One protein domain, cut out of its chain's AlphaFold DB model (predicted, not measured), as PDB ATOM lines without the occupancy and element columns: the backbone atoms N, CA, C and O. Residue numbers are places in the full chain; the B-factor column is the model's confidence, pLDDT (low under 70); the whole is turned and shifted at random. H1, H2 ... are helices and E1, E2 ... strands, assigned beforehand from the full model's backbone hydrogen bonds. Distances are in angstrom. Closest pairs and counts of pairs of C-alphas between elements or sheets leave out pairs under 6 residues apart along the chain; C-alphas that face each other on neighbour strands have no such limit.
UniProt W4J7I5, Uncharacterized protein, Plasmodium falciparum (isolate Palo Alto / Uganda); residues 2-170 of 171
ATOM      1  N   TRP A   2    -124.052   5.191   9.099       49.44
ATOM      2  CA  TRP A   2    -124.201   5.289   7.633       49.44
ATOM      3  C   TRP A   2    -125.423   6.123   7.181       49.44
ATOM      4  O   TRP A   2    -125.284   6.995   6.331       49.44
ATOM      5  N   LYS A   3    -126.583   5.967   7.844       65.38
ATOM      6  CA  LYS A   3    -127.811   6.731   7.534       65.38
ATOM      7  C   LYS A   3    -127.656   8.251   7.664       65.38
ATOM      8  O   LYS A   3    -128.203   8.991   6.859       65.38
ATOM      9  N   THR A   4    -126.913   8.736   8.659       74.75
ATOM     10  CA  THR A   4    -126.699  10.182   8.861       74.75
ATOM     11  C   THR A   4    -125.819  10.787   7.770       74.75
ATOM     12  O   THR A   4    -126.047  11.920   7.358       74.75
ATOM     13  N   THR A   5    -124.844  10.024   7.270       80.38
ATOM     14  CA  THR A   5    -123.956  10.464   6.189       80.38
ATOM     15  C   THR A   5    -124.690  10.531   4.848       80.38
ATOM     16  O   THR A   5    -124.516  11.497   4.113       80.38
ATOM     17  N   GLU A   6    -125.554   9.557   4.548       79.56
ATOM     18  CA  GLU A   6    -126.371   9.565   3.325       79.56
ATOM     19  C   GLU A   6    -127.392  10.708   3.307       79.56
ATOM     20  O   GLU A   6    -127.539  11.381   2.288       79.56
ATOM     21  N   ILE A   7    -128.047  10.981   4.442       78.44
ATOM     22  CA  ILE A   7    -128.973  12.117   4.572       78.44
ATOM     23  C   ILE A   7    -128.226  13.437   4.353       78.44
ATOM     24  O   ILE A   7    -128.671  14.264   3.561       78.44
ATOM     25  N   ALA A   8    -127.055  13.611   4.974       82.81
ATOM     26  CA  ALA A   8    -126.238  14.808   4.781       82.81
ATOM     27  C   ALA A   8    -125.806  14.992   3.313       82.81
ATOM     28  O   ALA A   8    -125.874  16.102   2.784       82.81
ATOM     29  N   ALA A   9    -125.415  13.911   2.633       85.81
ATOM     30  CA  ALA A   9    -125.058  13.952   1.216       85.81
ATOM     31  C   ALA A   9    -126.261  14.311   0.324       85.81
ATOM     32  O   ALA A   9    -126.148  15.171  -0.551       85.81
ATOM     33  N   ALA A  10    -127.427  13.706   0.570       83.06
ATOM     34  CA  ALA A  10    -128.657  14.011  -0.159       83.06
ATOM     35  C   ALA A  10    -129.086  15.477   0.024       83.06
ATOM     36  O   ALA A  10    -129.514  16.124  -0.933       83.06
ATOM     37  N   MET A  11    -128.917  16.028   1.228       83.00
ATOM     38  CA  MET A  11    -129.188  17.439   1.507       83.00
ATOM     39  C   MET A  11    -128.260  18.371   0.739       83.00
ATOM     40  O   MET A  11    -128.705  19.392   0.217       83.00
ATOM     41  N   GLU A  12    -126.973  18.041   0.673       88.25
ATOM     42  CA  GLU A  12    -126.011  18.876  -0.036       88.25
ATOM     43  C   GLU A  12    -126.295  18.891  -1.541       88.25
ATOM     44  O   GLU A  12    -126.339  19.960  -2.153       88.25
ATOM     45  N   LEU A  13    -126.629  17.734  -2.119       88.88
ATOM     46  CA  LEU A  13    -127.096  17.644  -3.504       88.88
ATOM     47  C   LEU A  13    -128.378  18.454  -3.734       88.88
ATOM     48  O   LEU A  13    -128.488  19.166  -4.732       88.88
ATOM     49  N   ALA A  14    -129.333  18.400  -2.804       87.31
ATOM     50  CA  ALA A  14    -130.567  19.170  -2.908       87.31
ATOM     51  C   ALA A  14    -130.303  20.687  -2.850       87.31
ATOM     52  O   ALA A  14    -130.866  21.441  -3.647       87.31
ATOM     53  N   LYS A  15    -129.401  21.149  -1.974       89.25
ATOM     54  CA  LYS A  15    -128.986  22.562  -1.910       89.25
ATOM     55  C   LYS A  15    -128.309  23.012  -3.202       89.25
ATOM     56  O   LYS A  15    -128.630  24.088  -3.708       89.25
ATOM     57  N   GLN A  16    -127.422  22.188  -3.758       93.00
ATOM     58  CA  GLN A  16    -126.774  22.460  -5.044       93.00
ATOM     59  C   GLN A  16    -127.798  22.533  -6.182       93.00
ATOM     60  O   GLN A  16    -127.758  23.466  -6.987       93.00
ATOM     61  N   ALA A  17    -128.767  21.615  -6.214       91.81
ATOM     62  CA  ALA A  17    -129.861  21.647  -7.181       91.81
ATOM     63  C   ALA A  17    -130.727  22.911  -7.031       91.81
ATOM     64  O   ALA A  17    -131.070  23.546  -8.029       91.81
ATOM     65  N   GLY A  18    -131.034  23.326  -5.797       93.19
ATOM     66  CA  GLY A  18    -131.750  24.572  -5.513       93.19
ATOM     67  C   GLY A  18    -130.987  25.816  -5.979       93.19
ATOM     68  O   GLY A  18    -131.568  26.701  -6.612       93.19
ATOM     69  N   ALA A  19    -129.673  25.864  -5.748       94.75
ATOM     70  CA  ALA A  19    -128.810  26.936  -6.244       94.75
ATOM     71  C   ALA A  19    -128.766  26.972  -7.781       94.75
ATOM     72  O   ALA A  19    -128.887  28.047  -8.373       94.75
ATOM     73  N   ALA A  20    -128.676  25.811  -8.435       97.00
ATOM     74  CA  ALA A  20    -128.708  25.703  -9.893       97.00
ATOM     75  C   ALA A  20    -130.049  26.183 -10.480       97.00
ATOM     76  O   ALA A  20    -130.063  26.959 -11.439       97.00
ATOM     77  N   LYS A  21    -131.181  25.801  -9.870       97.00
ATOM     78  CA  LYS A  21    -132.508  26.329 -10.233       97.00
ATOM     79  C   LYS A  21    -132.585  27.845 -10.048       97.00
ATOM     80  O   LYS A  21    -133.133  28.540 -10.905       97.00
ATOM     81  N   GLY A  22    -132.013  28.362  -8.960       97.88
ATOM     82  CA  GLY A  22    -131.880  29.797  -8.716       97.88
ATOM     83  C   GLY A  22    -131.126  30.499  -9.842       97.88
ATOM     84  O   GLY A  22    -131.654  31.432 -10.445       97.88
ATOM     85  N   ALA A  23    -129.938  30.009 -10.189       97.94
ATOM     86  CA  ALA A  23    -129.130  30.557 -11.276       97.94
ATOM     87  C   ALA A  23    -129.879  30.550 -12.621       97.94
ATOM     88  O   ALA A  23    -129.904  31.568 -13.314       97.94
ATOM     89  N   ALA A  24    -130.562  29.450 -12.960       98.06
ATOM     90  CA  ALA A  24    -131.363  29.353 -14.181       98.06
ATOM     91  C   ALA A  24    -132.527  30.364 -14.202       98.06
ATOM     92  O   ALA A  24    -132.762  31.032 -15.212       98.06
ATOM     93  N   ALA A  25    -133.233  30.524 -13.079       98.31
ATOM     94  CA  ALA A  25    -134.310  31.503 -12.954       98.31
ATOM     95  C   ALA A  25    -133.796  32.949 -13.044       98.31
ATOM     96  O   ALA A  25    -134.455  33.795 -13.652       98.31
ATOM     97  N   GLY A  26    -132.626  33.225 -12.464       98.56
ATOM     98  CA  GLY A  26    -131.948  34.513 -12.577       98.56
ATOM     99  C   GLY A  26    -131.560  34.836 -14.014       98.56
ATOM    100  O   GLY A  26    -131.930  35.894 -14.515       98.56
ATOM    101  N   LEU A  27    -130.900  33.902 -14.705       98.50
ATOM    102  CA  LEU A  27    -130.526  34.048 -16.113       98.50
ATOM    103  C   LEU A  27    -131.745  34.369 -16.984       98.50
ATOM    104  O   LEU A  27    -131.717  35.329 -17.756       98.50
ATOM    105  N   LYS A  28    -132.835  33.609 -16.821       98.44
ATOM    106  CA  LYS A  28    -134.085  33.865 -17.542       98.44
ATOM    107  C   LYS A  28    -134.626  35.270 -17.263       98.44
ATOM    108  O   LYS A  28    -134.966  35.980 -18.204       98.44
ATOM    109  N   ALA A  29    -134.676  35.683 -15.998       98.62
ATOM    110  CA  ALA A  29    -135.156  37.013 -15.631       98.62
ATOM    111  C   ALA A  29    -134.279  38.138 -16.205       98.62
ATOM    112  O   ALA A  29    -134.813  39.144 -16.663       98.62
ATOM    113  N   GLY A  30    -132.956  37.959 -16.230       98.69
ATOM    114  CA  GLY A  30    -132.028  38.915 -16.835       98.69
ATOM    115  C   GLY A  30    -132.232  39.062 -18.343       98.69
ATOM    116  O   GLY A  30    -132.331  40.181 -18.849       98.69
ATOM    117  N   VAL A  31    -132.366  37.941 -19.060       98.75
ATOM    118  CA  VAL A  31    -132.683  37.925 -20.499       98.75
ATOM    119  C   VAL A  31    -134.017  38.622 -20.773       98.75
ATOM    120  O   VAL A  31    -134.073  39.528 -21.607       98.75
ATOM    121  N   ASP A  32    -135.071  38.251 -20.042       98.62
ATOM    122  CA  ASP A  32    -136.409  38.824 -20.210       98.62
ATOM    123  C   ASP A  32    -136.408  40.343 -19.932       98.62
ATOM    124  O   ASP A  32    -137.040  41.111 -20.665       98.62
ATOM    125  N   ALA A  33    -135.653  40.794 -18.923       98.69
ATOM    126  CA  ALA A  33    -135.513  42.208 -18.578       98.69
ATOM    127  C   ALA A  33    -134.793  43.011 -19.673       98.69
ATOM    128  O   ALA A  33    -135.282  44.073 -20.064       98.69
ATOM    129  N   VAL A  34    -133.682  42.503 -20.223       98.75
ATOM    130  CA  VAL A  34    -132.987  43.166 -21.343       98.75
ATOM    131  C   VAL A  34    -133.886  43.232 -22.573       98.75
ATOM    132  O   VAL A  34    -134.018  44.298 -23.169       98.75
ATOM    133  N   ILE A  35    -134.548  42.132 -22.946       98.69
ATOM    134  CA  ILE A  35    -135.455  42.113 -24.104       98.69
ATOM    135  C   ILE A  35    -136.593  43.122 -23.920       98.69
ATOM    136  O   ILE A  35    -136.940  43.835 -24.864       98.69
ATOM    137  N   THR A  36    -137.175  43.193 -22.723       98.62
ATOM    138  CA  THR A  36    -138.261  44.134 -22.418       98.62
ATOM    139  C   THR A  36    -137.778  45.577 -22.496       98.62
ATOM    140  O   THR A  36    -138.360  46.362 -23.241       98.62
ATOM    141  N   GLY A  37    -136.659  45.911 -21.850       98.44
ATOM    142  CA  GLY A  37    -136.108  47.264 -21.920       98.44
ATOM    143  C   GLY A  37    -135.698  47.669 -23.337       98.44
ATOM    144  O   GLY A  37    -135.946  48.794 -23.751       98.44
ATOM    145  N   LEU A  38    -135.160  46.752 -24.149       98.50
ATOM    146  CA  LEU A  38    -134.884  47.025 -25.565       98.50
ATOM    147  C   LEU A  38    -136.168  47.320 -26.360       98.50
ATOM    148  O   LEU A  38    -136.164  48.202 -27.219       98.50
ATOM    149  N   LYS A  39    -137.282  46.629 -26.078       98.06
ATOM    150  CA  LYS A  39    -138.587  46.934 -26.695       98.06
ATOM    151  C   LYS A  39    -139.077  48.329 -26.306       98.06
ATOM    152  O   LYS A  39    -139.506  49.072 -27.184       98.06
ATOM    153  N   GLU A  40    -138.973  48.691 -25.029       97.00
ATOM    154  CA  GLU A  40    -139.342  50.022 -24.521       97.00
ATOM    155  C   GLU A  40    -138.482  51.131 -25.137       97.00
ATOM    156  O   GLU A  40    -138.991  52.193 -25.491       97.00
ATOM    157  N   LEU A  41    -137.199  50.849 -25.375       96.50
ATOM    158  CA  LEU A  41    -136.284  51.737 -26.093       96.50
ATOM    159  C   LEU A  41    -136.540  51.783 -27.617       96.50
ATOM    160  O   LEU A  41    -135.761  52.378 -28.361       96.50
ATOM    161  N   GLY A  42    -137.601  51.142 -28.117       95.12
ATOM    162  CA  GLY A  42    -137.946  51.122 -29.541       95.12
ATOM    163  C   GLY A  42    -137.015  50.270 -30.408       95.12
ATOM    164  O   GLY A  42    -137.114  50.308 -31.632       95.12
ATOM    165  N   VAL A  43    -136.132  49.470 -29.803       96.81
ATOM    166  CA  VAL A  43    -135.150  48.648 -30.529       96.81
ATOM    167  C   VAL A  43    -135.815  47.461 -31.225       96.81
ATOM    168  O   VAL A  43    -135.271  46.955 -32.199       96.81
ATOM    169  N   LYS A  44    -137.008  47.037 -30.787       95.75
ATOM    170  CA  LYS A  44    -137.759  45.942 -31.426       95.75
ATOM    171  C   LYS A  44    -137.982  46.185 -32.918       95.75
ATOM    172  O   LYS A  44    -137.726  45.291 -33.714       95.75
ATOM    173  N   ASP A  45    -138.451  47.377 -33.264       90.75
ATOM    174  CA  ASP A  45    -138.787  47.719 -34.647       90.75
ATOM    175  C   ASP A  45    -137.521  48.094 -35.432       90.75
ATOM    176  O   ASP A  45    -137.425  47.876 -36.635       90.75
ATOM    177  N   PHE A  46    -136.510  48.610 -34.730       93.69
ATOM    178  CA  PHE A  46    -135.273  49.105 -35.323       93.69
ATOM    179  C   PHE A  46    -134.225  48.015 -35.608       93.69
ATOM    180  O   PHE A  46    -133.548  48.035 -36.636       93.69
ATOM    181  N   CYS A  47    -134.053  47.068 -34.686       95.00
ATOM    182  CA  CYS A  47    -133.058  45.999 -34.742       95.00
ATOM    183  C   CYS A  47    -133.644  44.689 -34.169       95.00
ATOM    184  O   CYS A  47    -133.206  44.220 -33.115       95.00
ATOM    185  N   PRO A  48    -134.641  44.082 -34.840       95.44
ATOM    186  CA  PRO A  48    -135.316  42.878 -34.348       95.44
ATOM    187  C   PRO A  48    -134.370  41.678 -34.174       95.44
ATOM    188  O   PRO A  48    -134.515  40.921 -33.214       95.44
ATOM    189  N   ASP A  49    -133.362  41.539 -35.038       96.38
ATOM    190  CA  ASP A  49    -132.383  40.440 -34.988       96.38
ATOM    191  C   ASP A  49    -131.549  40.448 -33.696       96.38
ATOM    192  O   ASP A  49    -131.151  39.394 -33.184       96.38
ATOM    193  N   LEU A  50    -131.313  41.636 -33.124       97.81
ATOM    194  CA  LEU A  50    -130.646  41.764 -31.832       97.81
ATOM    195  C   LEU A  50    -131.493  41.133 -30.727       97.81
ATOM    196  O   LEU A  50    -130.955  40.375 -29.924       97.81
ATOM    197  N   LEU A  51    -132.807  41.386 -30.708       97.56
ATOM    198  CA  LEU A  51    -133.702  40.829 -29.688       97.56
ATOM    199  C   LEU A  51    -133.715  39.296 -29.727       97.56
ATOM    200  O   LEU A  51    -133.756  38.670 -28.673       97.56
ATOM    201  N   GLN A  52    -133.642  38.697 -30.919       96.50
ATOM    202  CA  GLN A  52    -133.575  37.238 -31.090       96.50
ATOM    203  C   GLN A  52    -132.232  36.643 -30.633       96.50
ATOM    204  O   GLN A  52    -132.141  35.458 -30.304       96.50
ATOM    205  N   SER A  53    -131.180  37.462 -30.614       97.75
ATOM    206  CA  SER A  53    -129.826  37.041 -30.252       97.75
ATOM    207  C   SER A  53    -129.554  37.109 -28.745       97.75
ATOM    208  O   SER A  53    -128.626  36.448 -28.276       97.75
ATOM    209  N   ILE A  54    -130.332  37.878 -27.972       98.25
ATOM    210  CA  ILE A  54    -130.164  37.963 -26.511       98.25
ATOM    211  C   ILE A  54    -130.490  36.613 -25.863       98.25
ATOM    212  O   ILE A  54    -131.530  36.015 -26.121       98.25
ATOM    213  N   GLY A  55    -129.591  36.129 -25.008       95.88
ATOM    214  CA  GLY A  55    -129.714  34.854 -24.300       95.88
ATOM    215  C   GLY A  55    -129.353  33.622 -25.135       95.88
ATOM    216  O   GLY A  55    -128.959  32.616 -24.559       95.88
ATOM    217  N   SER A  56    -129.424  33.700 -26.468       95.62
ATOM    218  CA  SER A  56    -129.052  32.604 -27.376       95.62
ATOM    219  C   SER A  56    -127.606  32.710 -27.872       95.62
ATOM    220  O   SER A  56    -126.866  31.730 -27.848       95.62
ATOM    221  N   LYS A  57    -127.193  33.906 -28.306       97.31
ATOM    222  CA  LYS A  57    -125.855  34.194 -28.856       97.31
ATOM    223  C   LYS A  57    -125.125  35.272 -28.064       97.31
ATOM    224  O   LYS A  57    -123.915  35.203 -27.884       97.31
ATOM    225  N   ILE A  58    -125.865  36.276 -27.597       98.06
ATOM    226  CA  ILE A  58    -125.344  37.400 -26.825       98.06
ATOM    227  C   ILE A  58    -125.831  37.236 -25.394       98.06
ATOM    228  O   ILE A  58    -127.033  37.279 -25.125       98.06
ATOM    229  N   HIS A  59    -124.901  37.060 -24.459       98.44
ATOM    230  CA  HIS A  59    -125.251  37.023 -23.045       98.44
ATOM    231  C   HIS A  59    -125.868  38.363 -22.618       98.44
ATOM    232  O   HIS A  59    -125.367  39.419 -23.003       98.44
ATOM    233  N   TYR A  60    -126.934  38.340 -21.810       98.38
ATOM    234  CA  TYR A  60    -127.685  39.556 -21.457       98.38
ATOM    235  C   TYR A  60    -126.834  40.590 -20.699       98.38
ATOM    236  O   TYR A  60    -127.135  41.777 -20.740       98.38
ATOM    237  N   THR A  61    -125.752  40.156 -20.043       98.50
ATOM    238  CA  THR A  61    -124.804  41.052 -19.360       98.50
ATOM    239  C   THR A  61    -123.776  41.697 -20.291       98.50
ATOM    240  O   THR A  61    -123.041  42.584 -19.865       98.50
ATOM    241  N   ASN A  62    -123.692  41.278 -21.557       98.56
ATOM    242  CA  ASN A  62    -122.710  41.806 -22.499       98.56
ATOM    243  C   ASN A  62    -123.202  43.120 -23.127       98.56
ATOM    244  O   ASN A  62    -123.583  43.179 -24.298       98.56
ATOM    245  N   ALA A  63    -123.201  44.180 -22.319       98.44
ATOM    246  CA  ALA A  63    -123.648  45.510 -22.722       98.44
ATOM    247  C   ALA A  63    -122.897  46.042 -23.952       98.44
ATOM    248  O   ALA A  63    -123.502  46.681 -24.812       98.44
ATOM    249  N   GLU A  64    -121.605  45.728 -24.077       98.44
ATOM    250  CA  GLU A  64    -120.782  46.127 -25.216       98.44
ATOM    251  C   GLU A  64    -121.301  45.534 -26.533       98.44
ATOM    252  O   GLU A  64    -121.566  46.271 -27.484       98.44
ATOM    253  N   GLN A  65    -121.505  44.214 -26.603       98.44
ATOM    254  CA  GLN A  65    -122.007  43.569 -27.821       98.44
ATOM    255  C   GLN A  65    -123.422  44.029 -28.184       98.44
ATOM    256  O   GLN A  65    -123.731  44.207 -29.369       98.44
ATOM    257  N   ILE A  66    -124.272  44.257 -27.179       98.69
ATOM    258  CA  ILE A  66    -125.627  44.786 -27.375       98.69
ATOM    259  C   ILE A  66    -125.551  46.199 -27.968       98.69
ATOM    260  O   ILE A  66    -126.136  46.455 -29.023       98.69
ATOM    261  N   ALA A  67    -124.777  47.097 -27.352       98.50
ATOM    262  CA  ALA A  67    -124.604  48.470 -27.820       98.50
ATOM    263  C   ALA A  67    -123.992  48.526 -29.227       98.50
ATOM    264  O   ALA A  67    -124.500  49.239 -30.092       98.50
ATOM    265  N   ASN A  68    -122.962  47.721 -29.495       98.31
ATOM    266  CA  ASN A  68    -122.317  47.645 -30.805       98.31
ATOM    267  C   ASN A  68    -123.273  47.162 -31.902       98.31
ATOM    268  O   ASN A  68    -123.182  47.612 -33.044       98.31
ATOM    269  N   SER A  69    -124.207  46.267 -31.584       97.94
ATOM    270  CA  SER A  69    -125.219  45.808 -32.543       97.94
ATOM    271  C   SER A  69    -126.195  46.929 -32.912       97.94
ATOM    272  O   SER A  69    -126.451  47.149 -34.098       97.94
ATOM    273  N   ILE A  70    -126.646  47.707 -31.923       97.50
ATOM    274  CA  ILE A  70    -127.495  48.888 -32.145       97.50
ATOM    275  C   ILE A  70    -126.741  49.949 -32.951       97.50
ATOM    276  O   ILE A  70    -127.273  50.458 -33.934       97.50
ATOM    277  N   LEU A  71    -125.490  50.248 -32.587       96.50
ATOM    278  CA  LEU A  71    -124.654  51.227 -33.288       96.50
ATOM    279  C   LEU A  71    -124.402  50.842 -34.744       96.50
ATOM    280  O   LEU A  71    -124.491  51.695 -35.623       96.50
ATOM    281  N   ARG A  72    -124.117  49.566 -35.022       95.75
ATOM    282  CA  ARG A  72    -123.946  49.080 -36.399       95.75
ATOM    283  C   ARG A  72    -125.219  49.266 -37.215       95.75
ATOM    284  O   ARG A  72    -125.148  49.810 -38.315       95.75
ATOM    285  N   LYS A  73    -126.376  48.883 -36.664       94.50
ATOM    286  CA  LYS A  73    -127.667  49.087 -37.333       94.50
ATOM    287  C   LYS A  73    -127.952  50.573 -37.559       94.50
ATOM    288  O   LYS A  73    -128.366  50.947 -38.653       94.50
ATOM    289  N   PHE A  74    -127.667  51.415 -36.569       92.75
ATOM    290  CA  PHE A  74    -127.815  52.866 -36.657       92.75
ATOM    291  C   PHE A  74    -126.933  53.490 -37.726       92.75
ATOM    292  O   PHE A  74    -127.442  54.224 -38.566       92.75
ATOM    293  N   ASN A  75    -125.654  53.135 -37.772       91.19
ATOM    294  CA  ASN A  75    -124.745  53.647 -38.791       91.19
ATOM    295  C   ASN A  75    -125.159  53.215 -40.202       91.19
ATOM    296  O   ASN A  75    -125.119  54.022 -41.123       91.19
ATOM    297  N   ALA A  76    -125.609  51.970 -40.369       89.75
ATOM    298  CA  ALA A  76    -126.040  51.460 -41.667       89.75
ATOM    299  C   ALA A  76    -127.377  52.049 -42.149       89.75
ATOM    300  O   ALA A  76    -127.599  52.141 -43.349       89.75
ATOM    301  N   THR A  77    -128.271  52.423 -41.229       88.75
ATOM    302  CA  THR A  77    -129.652  52.805 -41.572       88.75
ATOM    303  C   THR A  77    -129.847  54.322 -41.549       88.75
ATOM    304  O   THR A  77    -130.409  54.887 -42.478       88.75
ATOM    305  N   CYS A  78    -129.334  55.003 -40.521       86.88
ATOM    306  CA  CYS A  78    -129.625  56.415 -40.254       86.88
ATOM    307  C   CYS A  78    -128.634  57.408 -40.868       86.88
ATOM    308  O   CYS A  78    -128.923  58.598 -40.891       86.88
ATOM    309  N   TYR A  79    -127.467  56.954 -41.335       75.75
ATOM    310  CA  TYR A  79    -126.519  57.815 -42.058       75.75
ATOM    311  C   TYR A  79    -126.628  57.690 -43.580       75.75
ATOM    312  O   TYR A  79    -126.100  58.540 -44.289       75.75
ATOM    313  N   LEU A  80    -127.256  56.620 -44.081       68.88
ATOM    314  CA  LEU A  80    -127.229  56.251 -45.499       68.88
ATOM    315  C   LEU A  80    -128.593  56.348 -46.193       68.88
ATOM    316  O   LEU A  80    -128.639  56.227 -47.414       68.88
ATOM    317  N   SER A  81    -129.689  56.534 -45.451       64.62
ATOM    318  CA  SER A  81    -131.031  56.580 -46.037       64.62
ATOM    319  C   SER A  81    -131.537  58.008 -46.242       64.62
ATOM    320  O   SER A  81    -131.285  58.881 -45.419       64.62
ATOM    321  N   ASN A  82    -132.285  58.202 -47.334       61.81
ATOM    322  CA  ASN A  82    -133.039  59.417 -47.666       61.81
ATOM    323  C   ASN A  82    -134.565  59.166 -47.628       61.81
ATOM    324  O   ASN A  82    -135.329  59.914 -48.240       61.81
ATOM    325  N   ASP A  83    -135.019  58.069 -47.008       72.62
ATOM    326  CA  ASP A  83    -136.435  57.691 -46.963       72.62
ATOM    327  C   ASP A  83    -137.143  58.159 -45.670       72.62
ATOM    328  O   ASP A  83    -136.601  58.082 -44.568       72.62
ATOM    329  N   ILE A  84    -138.395  58.618 -45.808       67.69
ATOM    330  CA  ILE A  84    -139.185  59.245 -44.726       67.69
ATOM    331  C   ILE A  84    -139.460  58.271 -43.564       67.69
ATOM    332  O   ILE A  84    -139.531  58.671 -42.400       67.69
ATOM    333  N   THR A  85    -139.641  56.981 -43.861       69.38
ATOM    334  CA  THR A  85    -139.941  55.964 -42.838       69.38
ATOM    335  C   THR A  85    -138.734  55.675 -41.947       69.38
ATOM    336  O   THR A  85    -138.865  55.555 -40.724       69.38
ATOM    337  N   THR A  86    -137.553  55.630 -42.551       75.75
ATOM    338  CA  THR A  86    -136.261  55.512 -41.895       75.75
ATOM    339  C   THR A  86    -135.957  56.769 -41.102       75.75
ATOM    340  O   THR A  86    -135.580  56.648 -39.939       75.75
ATOM    341  N   ASP A  87    -136.235  57.956 -41.642       79.88
ATOM    342  CA  ASP A  87    -136.097  59.216 -40.908       79.88
ATOM    343  C   ASP A  87    -136.934  59.229 -39.623       79.88
ATOM    344  O   ASP A  87    -136.434  59.600 -38.557       79.88
ATOM    345  N   GLY A  88    -138.178  58.741 -39.679       86.38
ATOM    346  CA  GLY A  88    -139.040  58.615 -38.501       86.38
ATOM    347  C   GLY A  88    -138.477  57.664 -37.435       86.38
ATOM    348  O   GLY A  88    -138.402  58.018 -36.253       86.38
ATOM    349  N   MET A  89    -138.035  56.466 -37.836       87.94
ATOM    350  CA  MET A  89    -137.424  55.493 -36.917       87.94
ATOM    351  C   MET A  89    -136.100  55.998 -36.334       87.94
ATOM    352  O   MET A  89    -135.858  55.876 -35.131       87.94
ATOM    353  N   CYS A  90    -135.261  56.610 -37.165       90.62
ATOM    354  CA  CYS A  90    -133.996  57.195 -36.754       90.62
ATOM    355  C   CYS A  90    -134.213  58.361 -35.794       90.62
ATOM    356  O   CYS A  90    -133.515  58.435 -34.785       90.62
ATOM    357  N   LEU A  91    -135.192  59.238 -36.035       90.88
ATOM    358  CA  LEU A  91    -135.542  60.309 -35.104       90.88
ATOM    359  C   LEU A  91    -136.001  59.747 -33.754       90.88
ATOM    360  O   LEU A  91    -135.530  60.213 -32.716       90.88
ATOM    361  N   LYS A  92    -136.854  58.713 -33.754       92.44
ATOM    362  CA  LYS A  92    -137.290  58.041 -32.521       92.44
ATOM    363  C   LYS A  92    -136.096  57.509 -31.728       92.44
ATOM    364  O   LYS A  92    -135.961  57.841 -30.556       92.44
ATOM    365  N   ILE A  93    -135.189  56.766 -32.367       94.69
ATOM    366  CA  ILE A  93    -133.972  56.250 -31.718       94.69
ATOM    367  C   ILE A  93    -133.072  57.390 -31.226       94.69
ATOM    368  O   ILE A  93    -132.584  57.353 -30.099       94.69
ATOM    369  N   ASN A  94    -132.886  58.437 -32.030       93.50
ATOM    370  CA  ASN A  94    -132.128  59.618 -31.631       93.50
ATOM    371  C   ASN A  94    -132.679  60.265 -30.355       93.50
ATOM    372  O   ASN A  94    -131.901  60.594 -29.461       93.50
ATOM    373  N   LEU A  95    -133.998  60.421 -30.253       94.38
ATOM    374  CA  LEU A  95    -134.654  60.978 -29.072       94.38
ATOM    375  C   LEU A  95    -134.559  60.029 -27.873       94.38
ATOM    376  O   LEU A  95    -134.144  60.444 -26.794       94.38
ATOM    377  N   THR A  96    -134.883  58.748 -28.062       95.50
ATOM    378  CA  THR A  96    -134.878  57.737 -26.995       95.50
ATOM    379  C   THR A  96    -133.507  57.581 -26.346       95.50
ATOM    380  O   THR A  96    -133.411  57.456 -25.127       95.50
ATOM    381  N   PHE A  97    -132.436  57.618 -27.138       96.06
ATOM    382  CA  PHE A  97    -131.071  57.517 -26.625       96.06
ATOM    383  C   PHE A  97    -130.463  58.879 -26.255       96.06
ATOM    384  O   PHE A  97    -129.323  58.926 -25.807       96.06
ATOM    385  N   GLY A  98    -131.198  59.987 -26.403       94.81
ATOM    386  CA  GLY A  98    -130.733  61.327 -26.029       94.81
ATOM    387  C   GLY A  98    -129.700  61.938 -26.981       94.81
ATOM    388  O   GLY A  98    -129.067  62.934 -26.643       94.81
ATOM    389  N   MET A  99    -129.542  61.378 -28.181       94.69
ATOM    390  CA  MET A  99    -128.725  61.950 -29.262       94.69
ATOM    391  C   MET A  99    -129.377  63.200 -29.869       94.69
ATOM    392  O   MET A  99    -128.707  64.048 -30.464       94.69
ATOM    393  N   ARG A 100    -130.696  63.330 -29.705       92.88
ATOM    394  CA  ARG A 100    -131.471  64.542 -29.963       92.88
ATOM    395  C   ARG A 100    -132.358  64.830 -28.764       92.88
ATOM    396  O   ARG A 100    -132.851  63.906 -28.125       92.88
ATOM    397  N   THR A 101    -132.598  66.102 -28.488       91.81
ATOM    398  CA  THR A 101    -133.496  66.535 -27.411       91.81
ATOM    399  C   THR A 101    -134.327  67.730 -27.860       91.81
ATOM    400  O   THR A 101    -133.926  68.472 -28.757       91.81
ATOM    401  N   PHE A 102    -135.498  67.917 -27.248       89.50
ATOM    402  CA  PHE A 102    -136.291  69.128 -27.434       89.50
ATOM    403  C   PHE A 102    -135.912  70.157 -26.373       89.50
ATOM    404  O   PHE A 102    -136.058  69.909 -25.179       89.50
ATOM    405  N   GLN A 103    -135.455  71.327 -26.813       86.19
ATOM    406  CA  GLN A 103    -135.161  72.461 -25.944       86.19
ATOM    407  C   GLN A 103    -135.868  73.698 -26.495       86.19
ATOM    408  O   GLN A 103    -135.591  74.134 -27.612       86.19
ATOM    409  N   GLY A 104    -136.822  74.232 -25.726       83.19
ATOM    410  CA  GLY A 104    -137.636  75.377 -26.147       83.19
ATOM    411  C   GLY A 104    -138.440  75.125 -27.428       83.19
ATOM    412  O   GLY A 104    -138.570  76.026 -28.242       83.19
ATOM    413  N   GLY A 105    -138.911  73.891 -27.655       86.12
ATOM    414  CA  GLY A 105    -139.661  73.511 -28.863       86.12
ATOM    415  C   GLY A 105    -138.804  73.167 -30.088       86.12
ATOM    416  O   GLY A 105    -139.341  72.722 -31.097       86.12
ATOM    417  N   HIS A 106    -137.476  73.297 -30.001       87.31
ATOM    418  CA  HIS A 106    -136.563  72.993 -31.104       87.31
ATOM    419  C   HIS A 106    -135.730  71.739 -30.837       87.31
ATOM    420  O   HIS A 106    -135.289  71.503 -29.710       87.31
ATOM    421  N   LEU A 107    -135.456  70.968 -31.894       89.88
ATOM    422  CA  LEU A 107    -134.513  69.853 -31.842       89.88
ATOM    423  C   LEU A 107    -133.080  70.373 -31.690       89.88
ATOM    424  O   LEU A 107    -132.602  71.181 -32.489       89.88
ATOM    425  N   LYS A 108    -132.378  69.872 -30.676       91.88
ATOM    426  CA  LYS A 108    -130.956  70.123 -30.426       91.88
ATOM    427  C   LYS A 108    -130.161  68.825 -30.510       91.88
ATOM    428  O   LYS A 108    -130.712  67.733 -30.367       91.88
ATOM    429  N   TYR A 109    -128.869  68.954 -30.801       91.75
ATOM    430  CA  TYR A 109    -127.930  67.836 -30.763       91.75
ATOM    431  C   TYR A 109    -127.588  67.509 -29.308       91.75
ATOM    432  O   TYR A 109    -127.227  68.402 -28.544       91.75
ATOM    433  N   GLY A 110    -127.715  66.236 -28.948       92.88
ATOM    434  CA  GLY A 110    -127.146  65.670 -27.730       92.88
ATOM    435  C   GLY A 110    -125.803  64.985 -28.007       92.88
ATOM    436  O   GLY A 110    -125.215  65.186 -29.075       92.88
ATOM    437  N   PRO A 111    -125.309  64.162 -27.065       94.88
ATOM    438  CA  PRO A 111    -124.071  63.413 -27.244       94.88
ATOM    439  C   PRO A 111    -124.155  62.428 -28.424       94.88
ATOM    440  O   PRO A 111    -125.238  61.900 -28.719       94.88
ATOM    441  N   PRO A 112    -123.027  62.136 -29.094       93.31
ATOM    442  CA  PRO A 112    -123.006  61.264 -30.262       93.31
ATOM    443  C   PRO A 112    -123.451  59.836 -29.920       93.31
ATOM    444  O   PRO A 112    -123.349  59.378 -28.781       93.31
ATOM    445  N   ALA A 113    -123.884  59.083 -30.938       94.25
ATOM    446  CA  ALA A 113    -124.377  57.713 -30.773       94.25
ATOM    447  C   ALA A 113    -123.410  56.806 -30.006       94.25
ATOM    448  O   ALA A 113    -123.828  56.068 -29.115       94.25
ATOM    449  N   LYS A 114    -122.112  56.916 -30.316       96.06
ATOM    450  CA  LYS A 114    -121.034  56.136 -29.691       96.06
ATOM    451  C   LYS A 114    -120.916  56.341 -28.176       96.06
ATOM    452  O   LYS A 114    -120.314  55.505 -27.520       96.06
ATOM    453  N   GLU A 115    -121.498  57.401 -27.624       96.88
ATOM    454  CA  GLU A 115    -121.546  57.657 -26.180       96.88
ATOM    455  C   GLU A 115    -122.934  57.348 -25.609       96.88
ATOM    456  O   GLU A 115    -123.075  56.630 -24.616       96.88
ATOM    457  N   SER A 116    -123.973  57.850 -26.279       97.00
ATOM    458  CA  SER A 116    -125.371  57.748 -25.858       97.00
ATOM    459  C   SER A 116    -125.877  56.302 -25.801       97.00
ATOM    460  O   SER A 116    -126.502  55.895 -24.816       97.00
ATOM    461  N   VAL A 117    -125.570  55.490 -26.823       97.81
ATOM    462  CA  VAL A 117    -126.031  54.095 -26.902       97.81
ATOM    463  C   VAL A 117    -125.382  53.223 -25.825       97.81
ATOM    464  O   VAL A 117    -126.132  52.630 -25.044       97.81
ATOM    465  N   PRO A 118    -124.041  53.159 -25.684       98.44
ATOM    466  CA  PRO A 118    -123.429  52.359 -24.622       98.44
ATOM    467  C   PRO A 118    -123.876  52.782 -23.224       98.44
ATOM    468  O   PRO A 118    -124.133  51.923 -22.384       98.44
ATOM    469  N   LYS A 119    -124.040  54.086 -22.969       98.19
ATOM    470  CA  LYS A 119    -124.506  54.586 -21.669       98.19
ATOM    471  C   LYS A 119    -125.892  54.049 -21.305       98.19
ATOM    472  O   LYS A 119    -126.081  53.553 -20.194       98.19
ATOM    473  N   MET A 120    -126.849  54.127 -22.230       98.12
ATOM    474  CA  MET A 120    -128.208  53.625 -22.003       98.12
ATOM    475  C   MET A 120    -128.220  52.104 -21.814       98.12
ATOM    476  O   MET A 120    -128.860  51.593 -20.895       98.12
ATOM    477  N   ILE A 121    -127.473  51.378 -22.650       98.62
ATOM    478  CA  ILE A 121    -127.415  49.914 -22.593       98.62
ATOM    479  C   ILE A 121    -126.723  49.422 -21.319       98.62
ATOM    480  O   ILE A 121    -127.207  48.472 -20.713       98.62
ATOM    481  N   ASN A 122    -125.670  50.091 -20.849       98.69
ATOM    482  CA  ASN A 122    -125.048  49.777 -19.561       98.69
ATOM    483  C   ASN A 122    -126.037  49.928 -18.397       98.69
ATOM    484  O   ASN A 122    -126.087  49.065 -17.524       98.69
ATOM    485  N   ASN A 123    -126.858  50.982 -18.398       98.38
ATOM    486  CA  ASN A 123    -127.899  51.160 -17.381       98.38
ATOM    487  C   ASN A 123    -128.938  50.028 -17.440       98.38
ATOM    488  O   ASN A 123    -129.242  49.414 -16.416       98.38
ATOM    489  N   LEU A 124    -129.431  49.711 -18.641       98.62
ATOM    490  CA  LEU A 124    -130.384  48.623 -18.853       98.62
ATOM    491  C   LEU A 124    -129.828  47.278 -18.365       98.62
ATOM    492  O   LEU A 124    -130.496  46.569 -17.614       98.62
ATOM    493  N   VAL A 125    -128.600  46.942 -18.756       98.69
ATOM    494  CA  VAL A 125    -127.933  45.706 -18.337       98.69
ATOM    495  C   VAL A 125    -127.697  45.679 -16.827       98.69
ATOM    496  O   VAL A 125    -127.891  44.633 -16.205       98.69
ATOM    497  N   GLY A 126    -127.341  46.812 -16.216       98.69
ATOM    498  CA  GLY A 126    -127.215  46.936 -14.763       98.69
ATOM    499  C   GLY A 126    -128.521  46.582 -14.045       98.69
ATOM    500  O   GLY A 126    -128.536  45.691 -13.196       98.69
ATOM    501  N   LYS A 127    -129.639  47.186 -14.464       98.38
ATOM    502  CA  LYS A 127    -130.976  46.888 -13.917       98.38
ATOM    503  C   LYS A 127    -131.405  45.442 -14.159       98.38
ATOM    504  O   LYS A 127    -131.963  44.800 -13.273       98.38
ATOM    505  N   ALA A 128    -131.128  44.901 -15.345       98.56
ATOM    506  CA  ALA A 128    -131.422  43.505 -15.656       98.56
ATOM    507  C   ALA A 128    -130.600  42.536 -14.793       98.56
ATOM    508  O   ALA A 128    -131.109  41.498 -14.374       98.56
ATOM    509  N   THR A 129    -129.348  42.883 -14.491       98.69
ATOM    510  CA  THR A 129    -128.478  42.106 -13.597       98.69
ATOM    511  C   THR A 129    -129.000  42.125 -12.166       98.69
ATOM    512  O   THR A 129    -129.053  41.082 -11.521       98.69
ATOM    513  N   GLU A 130    -129.461  43.276 -11.682       98.44
ATOM    514  CA  GLU A 130    -130.114  43.375 -10.376       98.44
ATOM    515  C   GLU A 130    -131.379  42.504 -10.308       98.44
ATOM    516  O   GLU A 130    -131.526  41.685  -9.398       98.44
ATOM    517  N   ALA A 131    -132.254  42.593 -11.316       98.06
ATOM    518  CA  ALA A 131    -133.455  41.763 -11.404       98.06
ATOM    519  C   ALA A 131    -133.131  40.257 -11.449       98.06
ATOM    520  O   ALA A 131    -133.783  39.460 -10.766       98.06
ATOM    521  N   ALA A 132    -132.101  39.870 -12.210       98.62
ATOM    522  CA  ALA A 132    -131.606  38.499 -12.282       98.62
ATOM    523  C   ALA A 132    -131.134  37.996 -10.911       98.62
ATOM    524  O   ALA A 132    -131.555  36.926 -10.471       98.62
ATOM    525  N   ASN A 133    -130.329  38.792 -10.202       98.44
ATOM    526  CA  ASN A 133    -129.814  38.449  -8.877       98.44
ATOM    527  C   ASN A 133    -130.944  38.297  -7.852       98.44
ATOM    528  O   ASN A 133    -130.982  37.315  -7.109       98.44
ATOM    529  N   ILE A 134    -131.912  39.221  -7.853       98.50
ATOM    530  CA  ILE A 134    -133.090  39.147  -6.980       98.50
ATOM    531  C   ILE A 134    -133.885  37.869  -7.263       98.50
ATOM    532  O   ILE A 134    -134.298  37.176  -6.329       98.50
ATOM    533  N   LYS A 135    -134.114  37.534  -8.539       98.56
ATOM    534  CA  LYS A 135    -134.864  36.325  -8.899       98.56
ATOM    535  C   LYS A 135    -134.109  35.056  -8.512       98.56
ATOM    536  O   LYS A 135    -134.731  34.149  -7.957       98.56
ATOM    537  N   ALA A 136    -132.799  35.011  -8.755       98.38
ATOM    538  CA  ALA A 136    -131.960  33.879  -8.389       98.38
ATOM    539  C   ALA A 136    -131.981  33.626  -6.881       98.38
ATOM    540  O   ALA A 136    -132.260  32.505  -6.453       98.38
ATOM    541  N   ALA A 137    -131.779  34.676  -6.081       97.44
ATOM    542  CA  ALA A 137    -131.807  34.590  -4.626       97.44
ATOM    543  C   ALA A 137    -133.174  34.126  -4.105       97.44
ATOM    544  O   ALA A 137    -133.238  33.241  -3.255       97.44
ATOM    545  N   LYS A 138    -134.275  34.664  -4.650       98.12
ATOM    546  CA  LYS A 138    -135.636  34.257  -4.263       98.12
ATOM    547  C   LYS A 138    -135.898  32.776  -4.527       98.12
ATOM    548  O   LYS A 138    -136.453  32.100  -3.668       98.12
ATOM    549  N   VAL A 139    -135.510  32.274  -5.699       97.62
ATOM    550  CA  VAL A 139    -135.729  30.865  -6.057       97.62
ATOM    551  C   VAL A 139    -134.829  29.944  -5.236       97.62
ATOM    552  O   VAL A 139    -135.322  28.969  -4.679       97.62
ATOM    553  N   ALA A 140    -133.547  30.280  -5.080       94.94
ATOM    554  CA  ALA A 140    -132.632  29.492  -4.257       94.94
ATOM    555  C   ALA A 140    -133.084  29.431  -2.786       94.94
ATOM    556  O   ALA A 140    -133.042  28.368  -2.171       94.94
ATOM    557  N   ALA A 141    -133.563  30.549  -2.229       94.25
ATOM    558  CA  ALA A 141    -134.092  30.599  -0.867       94.25
ATOM    559  C   ALA A 141    -135.367  29.757  -0.704       94.25
ATOM    560  O   ALA A 141    -135.503  29.050   0.292       94.25
ATOM    561  N   ALA A 142    -136.277  29.798  -1.683       95.25
ATOM    562  CA  ALA A 142    -137.494  28.989  -1.663       95.25
ATOM    563  C   ALA A 142    -137.187  27.483  -1.713       95.25
ATOM    564  O   ALA A 142    -137.748  26.717  -0.934       95.25
ATOM    565  N   GLU A 143    -136.261  27.065  -2.580       93.81
ATOM    566  CA  GLU A 143    -135.819  25.668  -2.668       93.81
ATOM    567  C   GLU A 143    -135.135  25.221  -1.370       93.81
ATOM    568  O   GLU A 143    -135.465  24.166  -0.832       93.81
ATOM    569  N   LYS A 144    -134.248  26.052  -0.804       90.38
ATOM    570  CA  LYS A 144    -133.605  25.768   0.486       90.38
ATOM    571  C   LYS A 144    -134.635  25.570   1.603       90.38
ATOM    572  O   LYS A 144    -134.539  24.597   2.345       90.38
ATOM    573  N   LEU A 145    -135.627  26.457   1.703       92.50
ATOM    574  CA  LEU A 145    -136.680  26.359   2.716       92.50
ATOM    575  C   LEU A 145    -137.528  25.089   2.544       92.50
ATOM    576  O   LEU A 145    -137.881  24.441   3.531       92.50
ATOM    577  N   ALA A 146    -137.840  24.716   1.300       91.38
ATOM    578  CA  ALA A 146    -138.571  23.487   1.004       91.38
ATOM    579  C   ALA A 146    -137.780  22.240   1.435       91.38
ATOM    580  O   ALA A 146    -138.352  21.338   2.046       91.38
ATOM    581  N   ILE A 147    -136.465  22.221   1.188       89.19
ATOM    582  CA  ILE A 147    -135.570  21.129   1.600       89.19
ATOM    583  C   ILE A 147    -135.513  21.017   3.128       89.19
ATOM    584  O   ILE A 147    -135.730  19.933   3.661       89.19
ATOM    585  N   GLU A 148    -135.288  22.126   3.839       87.31
ATOM    586  CA  GLU A 148    -135.239  22.140   5.312       87.31
ATOM    587  C   GLU A 148    -136.575  21.713   5.945       87.31
ATOM    588  O   GLU A 148    -136.608  21.070   6.995       87.31
ATOM    589  N   THR A 149    -137.697  22.053   5.306       88.69
ATOM    590  CA  THR A 149    -139.031  21.637   5.766       88.69
ATOM    591  C   THR A 149    -139.236  20.136   5.569       88.69
ATOM    592  O   THR A 149    -139.655  19.450   6.500       88.69
ATOM    593  N   ALA A 150    -138.897  19.613   4.387       85.12
ATOM    594  CA  ALA A 150    -138.992  18.187   4.090       85.12
ATOM    595  C   ALA A 150    -138.087  17.347   5.006       85.12
ATOM    596  O   ALA A 150    -138.499  16.284   5.470       85.12
ATOM    597  N   GLU A 151    -136.889  17.845   5.319       83.12
ATOM    598  CA  GLU A 151    -135.963  17.215   6.260       83.12
ATOM    599  C   GLU A 151    -136.586  17.075   7.652       83.12
ATOM    600  O   GLU A 151    -136.635  15.972   8.199       83.12
ATOM    601  N   LYS A 152    -137.115  18.172   8.211       84.69
ATOM    602  CA  LYS A 152    -137.779  18.143   9.522       84.69
ATOM    603  C   LYS A 152    -138.917  17.126   9.543       84.69
ATOM    604  O   LYS A 152    -138.988  16.317  10.463       84.69
ATOM    605  N   SER A 153    -139.765  17.112   8.514       83.88
ATOM    606  CA  SER A 153    -140.861  16.143   8.411       83.88
ATOM    607  C   SER A 153    -140.370  14.693   8.334       83.88
ATOM    608  O   SER A 153    -140.954  13.824   8.978       83.88
ATOM    609  N   ALA A 154    -139.292  14.421   7.593       81.44
ATOM    610  CA  ALA A 154    -138.724  13.078   7.482       81.44
ATOM    611  C   ALA A 154    -138.108  12.592   8.805       81.44
ATOM    612  O   ALA A 154    -138.294  11.433   9.182       81.44
ATOM    613  N   ILE A 155    -137.412  13.473   9.531       81.69
ATOM    614  CA  ILE A 155    -136.839  13.161  10.847       81.69
ATOM    615  C   ILE A 155    -137.950  12.851  11.856       81.69
ATOM    616  O   ILE A 155    -137.860  11.850  12.568       81.69
ATOM    617  N   GLU A 156    -139.004  13.669  11.904       84.56
ATOM    618  CA  GLU A 156    -140.131  13.439  12.812       84.56
ATOM    619  C   GLU A 156    -140.874  12.136  12.475       84.56
ATOM    620  O   GLU A 156    -141.104  11.320  13.366       84.56
ATOM    621  N   ALA A 157    -141.133  11.850  11.194       79.75
ATOM    622  CA  ALA A 157    -141.747  10.586  10.777       79.75
ATOM    623  C   ALA A 157    -140.900   9.354  11.159       79.75
ATOM    624  O   ALA A 157    -141.435   8.333  11.613       79.75
ATOM    625  N   ALA A 158    -139.573   9.443  11.019       78.06
ATOM    626  CA  ALA A 158    -138.661   8.380  11.432       78.06
ATOM    627  C   ALA A 158    -138.683   8.166  12.956       78.06
ATOM    628  O   ALA A 158    -138.713   7.022  13.411       78.06
ATOM    629  N   ARG A 159    -138.720   9.248  13.748       80.12
ATOM    630  CA  ARG A 159    -138.840   9.179  15.216       80.12
ATOM    631  C   ARG A 159    -140.143   8.516  15.651       80.12
ATOM    632  O   ARG A 159    -140.100   7.608  16.478       80.12
ATOM    633  N   THR A 160    -141.278   8.912  15.072       82.50
ATOM    634  CA  THR A 160    -142.584   8.300  15.373       82.50
ATOM    635  C   THR A 160    -142.597   6.806  15.045       82.50
ATOM    636  O   THR A 160    -143.098   6.007  15.832       82.50
ATOM    637  N   SER A 161    -141.993   6.412  13.920       76.19
ATOM    638  CA  SER A 161    -141.914   5.003  13.512       76.19
ATOM    639  C   SER A 161    -141.081   4.157  14.484       76.19
ATOM    640  O   SER A 161    -141.470   3.041  14.817       76.19
ATOM    641  N   ILE A 162    -139.956   4.689  14.974       77.62
ATOM    642  CA  ILE A 162    -139.120   4.013  15.982       77.62
ATOM    643  C   ILE A 162    -139.882   3.850  17.304       77.62
ATOM    644  O   ILE A 162    -139.842   2.774  17.897       77.62
ATOM    645  N   ALA A 163    -140.603   4.885  17.745       75.44
ATOM    646  CA  ALA A 163    -141.401   4.822  18.970       75.44
ATOM    647  C   ALA A 163    -142.484   3.726  18.897       75.44
ATOM    648  O   ALA A 163    -142.622   2.946  19.835       75.44
ATOM    649  N   LEU A 164    -143.186   3.611  17.764       73.81
ATOM    650  CA  LEU A 164    -144.202   2.573  17.541       73.81
ATOM    651  C   LEU A 164    -143.628   1.149  17.553       73.81
ATOM    652  O   LEU A 164    -144.259   0.243  18.089       73.81
ATOM    653  N   LEU A 165    -142.432   0.938  16.998       72.38
ATOM    654  CA  LEU A 165    -141.773  -0.374  17.039       72.38
ATOM    655  C   LEU A 165    -141.409  -0.774  18.477       72.38
ATOM    656  O   LEU A 165    -141.674  -1.899  18.885       72.38
ATOM    657  N   SER A 166    -140.899   0.167  19.279       71.31
ATOM    658  CA  SER A 166    -140.502  -0.118  20.667       71.31
ATOM    659  C   SER A 166    -141.660  -0.489  21.604       71.31
ATOM    660  O   SER A 166    -141.437  -1.138  22.621       71.31
ATOM    661  N   THR A 167    -142.898  -0.110  21.273       63.97
ATOM    662  CA  THR A 167    -144.090  -0.470  22.060       63.97
ATOM    663  C   THR A 167    -144.655  -1.846  21.712       63.97
ATOM    664  O   THR A 167    -145.388  -2.411  22.518       63.97
ATOM    665  N   VAL A 168    -144.324  -2.391  20.537       61.72
ATOM    666  CA  VAL A 168    -144.777  -3.723  20.096       61.72
ATOM    667  C   VAL A 168    -143.907  -4.833  20.698       61.72
ATOM    668  O   VAL A 168    -144.433  -5.885  21.030       61.72
ATOM    669  N   ASP A 169    -142.616  -4.578  20.934       53.16
ATOM    670  CA  ASP A 169    -141.695  -5.546  21.560       53.16
ATOM    671  C   ASP A 169    -141.868  -5.681  23.093       53.16
ATOM    672  O   ASP A 169    -141.201  -6.498  23.727       53.16
ATOM    673  N   ALA A 170    -142.741  -4.875  23.708       54.88
ATOM    674  CA  ALA A 170    -142.995  -4.864  25.154       54.88
ATOM    675  C   ALA A 170    -144.312  -5.560  25.574       54.88
ATOM    676  O   ALA A 170    -144.704  -5.443  26.737       54.88
TER     677      ALA A 170
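AT A GLANCE: This is residues 2 to 170 of the 171 residues of an uncharacterized protein of Plasmodium falciparum (isolate Palo Alto / Uganda) (UniProt W4J7I5). Two long helices, H1 and H6, run opposite ways and cross at a slight angle as a long stalk; at one end the short helices H2 to H5 and the hairpin E1 E2 make a small head, and at the other residues 152 to 170 stick out. The printed part has 169 residues with six named helices and two antiparallel strands, in the order H1 H2 H3 H4 H5 E1 E2 H6, mostly helix. It is extended, with a radius of gyration of the C-alphas of 26.6 A and spans of 97 by 33 by 23 A.

HOW THE PARTS SIT: Start with H1, residues 2 to 40: it touches residues 124 to 147 alone of H6, residues 113 to 168, at a shallow tilt of 27 degrees, closest at C-alphas 26 and 132, 4.0 A. Next, H2, residues 43 to 46, is close but not clearly touching H1, closest at C-alphas 44 and 38, 6.6 A. H3, residues 48 to 53, and H4, residues 63 to 78, form a helical hairpin and only just touch, with 3 pairs of C-alphas within 8 A, the closest 50 and 69, 6.8 A. H4 touches H6 at a tilt of 37 degrees, only just steep, closest at C-alphas 67 and 118, 5.2 A. H5, residues 84 to 96, forms a helical hairpin with H4, closest at C-alphas 90 and 78, 5.7 A. E1, residues 100 to 103, and E2, residues 106 to 109, form a hairpin; look for N 108 and O 101, 2.8 A apart. Every O i to N i+4 pair is within hydrogen-bond range in H1, H3, H4 and H5, and 50 of 52 in H6; H2 is too short for one.

IN THESE COORDINATES: Find C-alpha 2 at (-124.201, 5.289, 7.633); H1 runs 57.1 A from there. H4 measures 21.5 A and H5 18.3 A. H6 runs 82.3 A from C-alpha 113 to C-alpha 168 at (-144.777, -3.723, 20.096).

THE WHOLE: The C-alphas farthest apart, 82 and 170, are 97.6 A apart. The printed part has no cut and no long link. Confidence is under 70 at residues 2 to 3, 80 to 82, 84 to 85 and 167 to 170.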